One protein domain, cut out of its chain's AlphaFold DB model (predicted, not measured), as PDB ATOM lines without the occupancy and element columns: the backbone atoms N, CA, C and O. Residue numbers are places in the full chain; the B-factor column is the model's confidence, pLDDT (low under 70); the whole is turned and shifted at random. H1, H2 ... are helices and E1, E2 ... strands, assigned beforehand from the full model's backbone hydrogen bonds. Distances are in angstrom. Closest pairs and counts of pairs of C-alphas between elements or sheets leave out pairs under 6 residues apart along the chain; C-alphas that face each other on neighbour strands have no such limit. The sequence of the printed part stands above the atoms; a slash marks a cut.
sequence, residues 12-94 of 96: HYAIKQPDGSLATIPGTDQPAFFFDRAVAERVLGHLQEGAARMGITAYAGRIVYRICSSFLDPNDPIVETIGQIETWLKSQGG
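This is residues 12 to 94 of the 96 residues of an uncharacterized protein of Mycobacteroides chelonae (UniProt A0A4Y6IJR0). Helix H1 packs on a two-stranded antiparallel ribbon, E1 beside E2, and residues 77 to 94, mostly helix H2, stick out as an arm that makes the length. The printed part has 83 residues, with E1, H1, E2 and H2 in chain order, of mixed class. It is loose, radius of gyration of the C-alphas 15.7 A, spanning 54 by 26 by 21 A.

Find E1, residues 12 to 16, from C-alpha 12 at (44.104, 24.721, 41.769), 12.6 A long. E2, residues 62 to 67, runs 17.3 A. H1, residues 37 to 53, runs 24.5 A; H2, residues 77 to 92, runs 23.2 A to C-alpha 92 at (19.792, 38.129, 39.446).

Look between E1 and E2, antiparallel at 147 degrees: N 14 and O 64, 2.9 A apart, are within hydrogen-bond range. The closest C-alphas of E1 and H1, Tyr 13 and Arg 37, are 6.2 A apart; those of H1 and E2, Ala 40 and Ile 63, 7.0 A. H2 is apart from E1 and H1. In H1 and H2 every O i to N i+4 pair is within hydrogen-bond range.

The farthest C-alphas, Gly 55 and Gly 94, are 55.6 A apart. The printed part has no cut; E1 to H1 is a long link. Confidence is under 70 at residues 74 to 75, 78 to 79 and 93 to 94.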
ATOM      1  N   HIS A  12      43.062  25.736  41.830       91.00
ATOM      2  CA  HIS A  12      44.104  24.721  41.769       91.00
ATOM      3  C   HIS A  12      43.958  23.894  40.506       91.00
ATOM      4  O   HIS A  12      42.864  23.432  40.184       91.00
ATOM      5  N   TYR A  13      45.083  23.615  39.868       93.12
ATOM      6  CA  TYR A  13      45.224  22.651  38.794       93.12
ATOM      7  C   TYR A  13      45.931  21.400  39.306       93.12
ATOM      8  O   TYR A  13      46.780  21.465  40.195       93.12
ATOM      9  N   ALA A  14      45.598  20.258  38.724       95.25
ATOM     10  CA  ALA A  14      46.296  18.998  38.928       95.25
ATOM     11  C   ALA A  14      46.320  18.210  37.617       95.25
ATOM     12  O   ALA A  14      45.605  18.533  36.666       95.25
ATOM     13  N   ILE A  15      47.128  17.156  37.572       95.88
ATOM     14  CA  ILE A  15      47.164  16.238  36.435       95.88
ATOM     15  C   ILE A  15      46.475  14.950  36.859       95.88
ATOM     16  O   ILE A  15      46.946  14.265  37.765       95.88
ATOM     17  N   LYS A  16      45.368  14.618  36.196       95.25
ATOM     18  CA  LYS A  16      44.705  13.325  36.339       95.25
ATOM     19  C   LYS A  16      45.363  12.336  35.386       95.25
ATOM     20  O   LYS A  16      45.399  12.562  34.174       95.25
ATOM     21  N   GLN A  17      45.918  11.272  35.945       92.50
ATOM     22  CA  GLN A  17      46.584  10.201  35.221       92.50
ATOM     23  C   GLN A  17      45.566   9.304  34.491       92.50
ATOM     24  O   GLN A  17      44.363   9.378  34.773       92.50
ATOM     25  N   PRO A  18      46.014   8.457  33.542       89.88
ATOM     26  CA  PRO A  18      45.125   7.556  32.801       89.88
ATOM     27  C   PRO A  18      44.310   6.596  33.679       89.88
ATOM     28  O   PRO A  18      43.184   6.261  33.328       89.88
ATOM     29  N   ASP A  19      44.853   6.184  34.825       89.62
ATOM     30  CA  ASP A  19      44.182   5.323  35.808       89.62
ATOM     31  C   ASP A  19      43.165   6.076  36.691       89.62
ATOM     32  O   ASP A  19      42.485   5.480  37.524       89.62
ATOM     33  N   GLY A  20      43.036   7.392  36.501       87.06
ATOM     34  CA  GLY A  20      42.136   8.259  37.250       87.06
ATOM     35  C   GLY A  20      42.726   8.831  38.540       87.06
ATOM     36  O   GLY A  20      42.067   9.676  39.154       87.06
ATOM     37  N   SER A  21      43.939   8.436  38.930       92.88
ATOM     38  CA  SER A  21      44.653   9.013  40.069       92.88
ATOM     39  C   SER A  21      45.186  10.416  39.752       92.88
ATOM     40  O   SER A  21      45.189  10.861  38.601       92.88
ATOM     41  N   LEU A  22      45.611  11.154  40.779       94.00
ATOM     42  CA  LEU A  22      46.322  12.418  40.585       94.00
ATOM     43  C   LEU A  22      47.825  12.161  40.560       94.00
ATOM     44  O   LEU A  22      48.339  11.405  41.381       94.00
ATOM     45  N   ALA A  23      48.532  12.839  39.659       94.06
ATOM     46  CA  ALA A  23      49.986  12.841  39.673       94.06
ATOM     47  C   ALA A  23      50.503  13.376  41.013       94.06
ATOM     48  O   ALA A  23      49.962  14.346  41.548       94.06
ATOM     49  N   THR A  24      51.550  12.748  41.540       94.62
ATOM     50  CA  THR A  24      52.134  13.079  42.841       94.62
ATOM     51  C   THR A  24      53.453  13.831  42.700       94.62
ATOM     52  O   THR A  24      54.093  13.832  41.645       94.62
ATOM     53  N   ILE A  25      53.861  14.504  43.773       89.56
ATOM     54  CA  ILE A  25      55.172  15.150  43.856       89.56
ATOM     55  C   ILE A  25      56.238  14.046  43.981       89.56
ATOM     56  O   ILE A  25      56.116  13.206  44.875       89.56
ATOM     57  N   PRO A  26      57.295  14.037  43.144       85.44
ATOM     58  CA  PRO A  26      58.322  12.999  43.178       85.44
ATOM     59  C   PRO A  26      58.923  12.802  44.573       85.44
ATOM     60  O   PRO A  26      59.306  13.764  45.235       85.44
ATOM     61  N   GLY A  27      59.025  11.546  45.009       88.25
ATOM     62  CA  GLY A  27      59.526  11.204  46.346       88.25
ATOM     63  C   GLY A  27      58.499  11.371  47.469       88.25
ATOM     64  O   GLY A  27      58.839  11.167  48.631       88.25
ATOM     65  N   THR A  28      57.250  11.708  47.141       90.38
ATOM     66  CA  THR A  28      56.131  11.755  48.085       90.38
ATOM     67  C   THR A  28      54.896  11.080  47.481       90.38
ATOM     68  O   THR A  28      54.743  11.030  46.261       90.38
ATOM     69  N   ASP A  29      53.965  10.650  48.330       88.75
ATOM     70  CA  ASP A  29      52.635  10.190  47.900       88.75
ATOM     71  C   ASP A  29      51.599  11.329  47.870       88.75
ATOM     72  O   ASP A  29      50.391  11.098  47.808       88.75
ATOM     73  N   GLN A  30      52.047  12.586  47.943       91.62
ATOM     74  CA  GLN A  30      51.149  13.736  47.946       91.62
ATOM     75  C   GLN A  30      50.795  14.156  46.516       91.62
ATOM     76  O   GLN A  30      51.701  14.307  45.690       91.62
ATOM     77  N   PRO A  31      49.506  14.398  46.207       91.69
ATOM     78  CA  PRO A  31      49.103  14.944  44.918       91.69
ATOM     79  C   PRO A  31      49.789  16.282  44.623       91.69
ATOM     80  O   PRO A  31      49.862  17.162  45.481       91.69
ATOM     81  N   ALA A  32      50.257  16.449  43.390       93.12
ATOM     82  CA  ALA A  32      50.834  17.694  42.914       93.12
ATOM     83  C   ALA A  32      49.723  18.681  42.531       93.12
ATOM     84  O   ALA A  32      48.892  18.399  41.661       93.12
ATOM     85  N   PHE A  33      49.736  19.853  43.168       92.50
ATOM     86  CA  PHE A  33      48.844  20.965  42.859       92.50
ATOM     87  C   PHE A  33      49.629  22.141  42.285       92.50
ATOM     88  O   PHE A  33      50.742  22.433  42.719       92.50
ATOM     89  N   PHE A  34      49.025  22.829  41.321       93.12
ATOM     90  CA  PHE A  34      49.609  23.981  40.646       93.12
ATOM     91  C   PHE A  34      48.629  25.151  40.696       93.12
ATOM     92  O   PHE A  34      47.433  24.961  40.490       93.12
ATOM     93  N   PHE A  35      49.129  26.360  40.933       90.25
ATOM     94  CA  PHE A  35      48.320  27.588  40.888       90.25
ATOM     95  C   PHE A  35      48.256  28.196  39.481       90.25
ATOM     96  O   PHE A  35      47.357  28.968  39.165       90.25
ATOM     97  N   ASP A  36      49.197  27.809  38.619       90.12
ATOM     98  CA  ASP A  36      49.266  28.232  37.227       90.12
ATOM     99  C   ASP A  36      49.062  27.025  36.305       90.12
ATOM    100  O   ASP A  36      49.754  26.003  36.401       90.12
ATOM    101  N   ARG A  37      48.112  27.167  35.378       90.81
ATOM    102  CA  ARG A  37      47.814  26.171  34.355       90.81
ATOM    103  C   ARG A  37      49.020  25.894  33.464       90.81
ATOM    104  O   ARG A  37      49.258  24.736  33.141       90.81
ATOM    105  N   ALA A  38      49.795  26.914  33.097       92.94
ATOM    106  CA  ALA A  38      50.944  26.750  32.208       92.94
ATOM    107  C   ALA A  38      52.028  25.858  32.837       92.94
ATOM    108  O   ALA A  38      52.694  25.078  32.152       92.94
ATOM    109  N   VAL A  39      52.174  25.921  34.164       93.31
ATOM    110  CA  VAL A  39      53.072  25.032  34.910       93.31
ATOM    111  C   VAL A  39      52.558  23.593  34.862       93.31
ATOM    112  O   VAL A  39      53.336  22.685  34.562       93.31
ATOM    113  N   ALA A  40      51.256  23.378  35.077       93.88
ATOM    114  CA  ALA A  40      50.645  22.054  34.953       93.88
ATOM    115  C   ALA A  40      50.781  21.480  33.526       93.88
ATOM    116  O   ALA A  40      51.085  20.299  33.366       93.88
ATOM    117  N   GLU A  41      50.627  22.310  32.489       95.44
ATOM    118  CA  GLU A  41      50.817  21.931  31.079       95.44
ATOM    119  C   GLU A  41      52.254  21.499  30.791       95.44
ATOM    120  O   GLU A  41      52.466  20.456  30.170       95.44
ATOM    121  N   ARG A  42      53.248  22.233  31.302       95.31
ATOM    122  CA  ARG A  42      54.661  21.852  31.157       95.31
ATOM    123  C   ARG A  42      54.952  20.497  31.804       95.31
ATOM    124  O   ARG A  42      55.620  19.662  31.201       95.31
ATOM    125  N   VAL A  43      54.442  20.262  33.013       94.44
ATOM    126  CA  VAL A  43      54.630  18.978  33.708       94.44
ATOM    127  C   VAL A  43      53.922  17.841  32.968       94.44
ATOM    128  O   VAL A  43      54.511  16.775  32.797       94.44
ATOM    129  N   LEU A  44      52.702  18.064  32.468       94.81
ATOM    130  CA  LEU A  44      51.995  17.083  31.643       94.81
ATOM    131  C   LEU A  44      52.792  16.728  30.378       94.81
ATOM    132  O   LEU A  44      52.888  15.550  30.041       94.81
ATOM    133  N   GLY A  45      53.421  17.712  29.731       94.88
ATOM    134  CA  GLY A  45      54.317  17.484  28.595       94.88
ATOM    135  C   GLY A  45      55.482  16.551  28.941       94.88
ATOM    136  O   GLY A  45      55.731  15.582  28.228       94.88
ATOM    137  N   HIS A  46      56.136  16.749  30.088       93.62
ATOM    138  CA  HIS A  46      57.203  15.844  30.537       93.62
ATOM    139  C   HIS A  46      56.711  14.418  30.816       93.62
ATOM    140  O   HIS A  46      57.420  13.453  30.521       93.62
ATOM    141  N   LEU A  47      55.496  14.259  31.350       92.06
ATOM    142  CA  LEU A  47      54.888  12.939  31.541       92.06
ATOM    143  C   LEU A  47      54.604  12.255  30.198       92.06
ATOM    144  O   LEU A  47      54.893  11.068  30.045       92.06
ATOM    145  N   GLN A  48      54.097  13.000  29.214       93.94
ATOM    146  CA  GLN A  48      53.871  12.507  27.854       93.94
ATOM    147  C   GLN A  48      55.182  12.081  27.181       93.94
ATOM    148  O   GLN A  48      55.256  10.993  26.615       93.94
ATOM    149  N   GLU A  49      56.239  12.889  27.292       94.12
ATOM    150  CA  GLU A  49      57.574  12.550  26.786       94.12
ATOM    151  C   GLU A  49      58.149  11.296  27.457       94.12
ATOM    152  O   GLU A  49      58.744  10.450  26.789       94.12
ATOM    153  N   GLY A  50      57.989  11.166  28.776       92.25
ATOM    154  CA  GLY A  50      58.409   9.981  29.524       92.25
ATOM    155  C   GLY A  50      57.656   8.726  29.081       92.25
ATOM    156  O   GLY A  50      58.270   7.692  28.830       92.25
ATOM    157  N   ALA A  51      56.338   8.833  28.906       91.25
ATOM    158  CA  ALA A  51      55.492   7.756  28.405       91.25
ATOM    159  C   ALA A  51      55.893   7.330  26.979       91.25
ATOM    160  O   ALA A  51      56.042   6.136  26.712       91.25
ATOM    161  N   ALA A  52      56.170   8.294  26.097       93.12
ATOM    162  CA  ALA A  52      56.619   8.030  24.733       93.12
ATOM    163  C   ALA A  52      57.944   7.252  24.695       93.12
ATOM    164  O   ALA A  52      58.080   6.309  23.916       93.12
ATOM    165  N   ARG A  53      58.896   7.571  25.585       94.06
ATOM    166  CA  ARG A  53      60.160   6.816  25.716       94.06
ATOM    167  C   ARG A  53      59.953   5.360  26.145       94.06
ATOM    168  O   ARG A  53      60.799   4.525  25.848       94.06
ATOM    169  N   MET A  54      58.841   5.052  26.811       92.62
ATOM    170  CA  MET A  54      58.449   3.690  27.195       92.62
ATOM    171  C   MET A  54      57.592   2.983  26.130       92.62
ATOM    172  O   MET A  54      57.111   1.879  26.366       92.62
ATOM    173  N   GLY A  55      57.382   3.604  24.964       92.25
ATOM    174  CA  GLY A  55      56.565   3.051  23.880       92.25
ATOM    175  C   GLY A  55      55.065   3.341  23.997       92.25
ATOM    176  O   GLY A  55      54.286   2.836  23.191       92.25
ATOM    177  N   ILE A  56      54.637   4.167  24.956       90.38
ATOM    178  CA  ILE A  56      53.240   4.602  25.077       90.38
ATOM    179  C   ILE A  56      53.033   5.810  24.160       90.38
ATOM    180  O   ILE A  56      53.423   6.930  24.483       90.38
ATOM    181  N   THR A  57      52.404   5.587  23.008       83.62
ATOM    182  CA  THR A  57      52.210   6.617  21.972       83.62
ATOM    183  C   THR A  57      50.992   7.513  22.205       83.62
ATOM    184  O   THR A  57      50.903   8.585  21.612       83.62
ATOM    185  N   ALA A  58      50.070   7.105  23.081       85.19
ATOM    186  CA  ALA A  58      48.842   7.833  23.395       85.19
ATOM    187  C   ALA A  58      48.648   7.952  24.915       85.19
ATOM    188  O   ALA A  58      47.860   7.229  25.525       85.19
ATOM    189  N   TYR A  59      49.397   8.854  25.550       89.19
ATOM    190  CA  TYR A  59      49.248   9.123  26.980       89.19
ATOM    191  C   TYR A  59      47.977   9.942  27.254       89.19
ATOM    192  O   TYR A  59      47.890  11.111  26.883       89.19
ATOM    193  N   ALA A  60      47.004   9.333  27.933       89.88
ATOM    194  CA  ALA A  60      45.676   9.907  28.183       89.88
ATOM    195  C   ALA A  60      45.575  10.787  29.452       89.88
ATOM    196  O   ALA A  60      44.472  11.082  29.919       89.88
ATOM    197  N   GLY A  61      46.707  11.178  30.047       92.12
ATOM    198  CA  GLY A  61      46.707  12.095  31.188       92.12
ATOM    199  C   GLY A  61      46.235  13.492  30.784       92.12
ATOM    200  O   GLY A  61      46.457  13.933  29.655       92.12
ATOM    201  N   ARG A  62      45.571  14.194  31.702       93.81
ATOM    202  CA  ARG A  62      44.931  15.487  31.418       93.81
ATOM    203  C   ARG A  62      44.923  16.414  32.618       93.81
ATOM    204  O   ARG A  62      44.988  15.967  33.761       93.81
ATOM    205  N   ILE A  63      44.803  17.707  32.351       93.69
ATOM    206  CA  ILE A  63      44.698  18.719  33.401       93.69
ATOM    207  C   ILE A  63      43.262  18.783  33.896       93.69
ATOM    208  O   ILE A  63      42.326  18.875  33.107       93.69
ATOM    209  N   VAL A  64      43.117  18.773  35.212       91.94
ATOM    210  CA  VAL A  64      41.866  19.003  35.930       91.94
ATOM    211  C   VAL A  64      42.031  20.219  36.833       91.94
ATOM    212  O   VAL A  64      43.156  20.573  37.194       91.94
ATOM    213  N   TYR A  65      40.931  20.864  37.210       90.06
ATOM    214  CA  TYR A  65      40.971  22.014  38.113       90.06
ATOM    215  C   TYR A  65      39.894  21.945  39.191       90.06
ATOM    216  O   TYR A  65      38.925  21.201  39.072       90.06
ATOM    217  N   ARG A  66      40.061  22.717  40.263       86.00
ATOM    218  CA  ARG A  66      39.052  22.886  41.317       86.00
ATOM    219  C   ARG A  66      39.059  24.300  41.875       86.00
ATOM    220  O   ARG A  66      40.109  24.937  41.924       86.00
ATOM    221  N   ILE A  67      37.907  24.714  42.392       82.06
ATOM    222  CA  ILE A  67      37.742  25.904  43.233       82.06
ATOM    223  C   ILE A  67      36.985  25.438  44.478       82.06
ATOM    224  O   ILE A  67      35.783  25.206  44.412       82.06
ATOM    225  N   CYS A  68      37.702  25.192  45.581       72.38
ATOM    226  CA  CYS A  68      37.140  24.682  46.847       72.38
ATOM    227  C   CYS A  68      36.200  23.457  46.711       72.38
ATOM    228  O   CYS A  68      35.306  23.255  47.530       72.38
ATOM    229  N   SER A  69      36.417  22.624  45.690       71.56
ATOM    230  CA  SER A  69      35.589  21.466  45.332       71.56
ATOM    231  C   SER A  69      36.446  20.244  44.966       71.56
ATOM    232  O   SER A  69      37.681  20.285  45.005       71.56
ATOM    233  N   SER A  70      35.804  19.126  44.615       75.44
ATOM    234  CA  SER A  70      36.476  18.024  43.917       75.44
ATOM    235  C   SER A  70      36.976  18.478  42.538       75.44
ATOM    236  O   SER A  70      36.399  19.374  41.929       75.44
ATOM    237  N   PHE A  71      38.044  17.853  42.034       75.88
ATOM    238  CA  PHE A  71      38.590  18.185  40.716       75.88
ATOM    239  C   PHE A  71      37.594  17.894  39.592       75.88
ATOM    240  O   PHE A  71      37.112  16.769  39.459       75.88
ATOM    241  N   LEU A  72      37.356  18.911  38.772       76.38
ATOM    242  CA  LEU A  72      36.536  18.873  37.575       76.38
ATOM    243  C   LEU A  72      37.429  18.765  36.339       76.38
ATOM    244  O   LEU A  72      38.519  19.346  36.267       76.38
ATOM    245  N   ASP A  73      36.960  17.998  35.365       72.12
ATOM    246  CA  ASP A  73      37.564  17.934  34.042       72.12
ATOM    247  C   ASP A  73      37.069  19.131  33.212       72.12
ATOM    248  O   ASP A  73      35.860  19.340  33.147       72.12
ATOM    249  N   PRO A  74      37.954  19.928  32.577       66.69
ATOM    250  CA  PRO A  74      37.548  21.075  31.765       66.69
ATOM    251  C   PRO A  74      36.596  20.744  30.620       66.69
ATOM    252  O   PRO A  74      35.890  21.635  30.157       66.69
ATOM    253  N   ASN A  75      36.609  19.498  30.145       68.31
ATOM    254  CA  ASN A  75      35.739  19.044  29.064       68.31
ATOM    255  C   ASN A  75      34.462  18.362  29.581       68.31
ATOM    256  O   ASN A  75      33.690  17.837  28.781       68.31
ATOM    257  N   ASP A  76      34.246  18.322  30.898       71.12
ATOM    258  CA  ASP A  76      33.015  17.795  31.474       71.12
ATOM    259  C   ASP A  76      31.853  18.768  31.189       71.12
ATOM    260  O   ASP A  76      31.990  19.966  31.463       71.12
ATOM    261  N   PRO A  77      30.700  18.295  30.679       70.12
ATOM    262  CA  PRO A  77      29.509  19.126  30.472       70.12
ATOM    263  C   PRO A  77      29.068  19.908  31.719       70.12
ATOM    264  O   PRO A  77      28.421  20.957  31.618       70.12
ATOM    265  N   ILE A  78      29.435  19.434  32.916       69.75
ATOM    266  CA  ILE A  78      29.157  20.139  34.166       69.75
ATOM    267  C   ILE A  78      29.856  21.503  34.241       69.75
ATOM    268  O   ILE A  78      29.336  22.410  34.885       69.75
ATOM    269  N   VAL A  79      30.981  21.693  33.544       68.75
ATOM    270  CA  VAL A  79      31.714  22.968  33.494       68.75
ATOM    271  C   VAL A  79      30.895  24.050  32.799       68.75
ATOM    272  O   VAL A  79      30.810  25.173  33.297       68.75
ATOM    273  N   GLU A  80      30.245  23.712  31.685       71.75
ATOM    274  CA  GLU A  80      29.345  24.628  30.981       71.75
ATOM    275  C   GLU A  80      28.145  24.996  31.861       71.75
ATOM    276  O   GLU A  80      27.786  26.168  31.976       71.75
ATOM    277  N   THR A  81      27.582  24.004  32.553       72.50
ATOM    278  CA  THR A  81      26.448  24.198  33.466       72.50
ATOM    279  C   THR A  81      26.810  25.122  34.633       72.50
ATOM    280  O   THR A  81      26.040  26.021  34.967       72.50
ATOM    281  N   ILE A  82      27.998  24.959  35.229       72.94
ATOM    282  CA  ILE A  82      28.498  25.850  36.289       72.94
ATOM    283  C   ILE A  82      28.621  27.283  35.763       72.94
ATOM    284  O   ILE A  82      28.114  28.204  36.400       72.94
ATOM    285  N   GLY A  83      29.207  27.473  34.576       72.19
ATOM    286  CA  GLY A  83      29.307  28.793  33.950       72.19
ATOM    287  C   GLY A  83      27.940  29.444  33.716       72.19
ATOM    288  O   GLY A  83      27.750  30.616  34.033       72.19
ATOM    289  N   GLN A  84      26.955  28.679  33.233       76.12
ATOM    290  CA  GLN A  84      25.584  29.166  33.037       76.12
ATOM    291  C   GLN A  84      24.909  29.564  34.358       76.12
ATOM    292  O   GLN A  84      24.244  30.599  34.413       76.12
ATOM    293  N   ILE A  85      25.106  28.790  35.431       75.94
ATOM    294  CA  ILE A  85      24.587  29.112  36.769       75.94
ATOM    295  C   ILE A  85      25.241  30.387  37.310       75.94
ATOM    296  O   ILE A  85      24.536  31.255  37.817       75.94
ATOM    297  N   GLU A  86      26.560  30.546  37.176       75.50
ATOM    298  CA  GLU A  86      27.268  31.763  37.595       75.50
ATOM    299  C   GLU A  86      26.782  33.001  36.831       75.50
ATOM    300  O   GLU A  86      26.525  34.047  37.434       75.50
ATOM    301  N   THR A  87      26.617  32.893  35.509       77.12
ATOM    302  CA  THR A  87      26.046  33.960  34.677       77.12
ATOM    303  C   THR A  87      24.623  34.302  35.114       77.12
ATOM    304  O   THR A  87      24.293  35.481  35.263       77.12
ATOM    305  N   TRP A  88      23.785  33.293  35.362       73.50
ATOM    306  CA  TRP A  88      22.425  33.500  35.846       73.50
ATOM    307  C   TRP A  88      22.415  34.191  37.215       73.50
ATOM    308  O   TRP A  88      21.734  35.203  37.372       73.50
ATOM    309  N   LEU A  89      23.225  33.742  38.176       70.75
ATOM    310  CA  LEU A  89      23.336  34.368  39.500       70.75
ATOM    311  C   LEU A  89      23.743  35.847  39.413       70.75
ATOM    312  O   LEU A  89      23.127  36.686  40.069       70.75
ATOM    313  N   LYS A  90      24.712  36.194  38.554       72.19
ATOM    314  CA  LYS A  90      25.100  37.596  38.306       72.19
ATOM    315  C   LYS A  90      23.942  38.428  37.753       72.19
ATOM    316  O   LYS A  90      23.724  39.549  38.208       72.19
ATOM    317  N   SER A  91      23.151  37.858  36.841       72.00
ATOM    318  CA  SER A  91      21.968  38.532  36.283       72.00
ATOM    319  C   SER A  91      20.852  38.769  37.308       72.00
ATOM    320  O   SER A  91      20.100  39.730  37.169       72.00
ATOM    321  N   GLN A  92      20.757  37.940  38.355       71.25
ATOM    322  CA  GLN A  92      19.792  38.129  39.446       71.25
ATOM    323  C   GLN A  92      20.246  39.195  40.461       71.25
ATOM    324  O   GLN A  92      19.410  39.800  41.126       71.25
ATOM    325  N   GLY A  93      21.557  39.438  40.581       63.62
ATOM    326  CA  GLY A  93      22.143  40.386  41.539       63.62
ATOM    327  C   GLY A  93      22.194  41.850  41.084       63.62
ATOM    328  O   GLY A  93      22.590  42.708  41.869       63.62
ATOM    329  N   GLY A  94      21.816  42.160  39.838       50.81
ATOM    330  CA  GLY A  94      21.775  43.537  39.327       50.81
ATOM    331  C   GLY A  94      23.140  44.206  39.103       50.81
ATOM    332  O   GLY A  94      23.187  45.424  38.954       50.81
TER     333      GLY A  94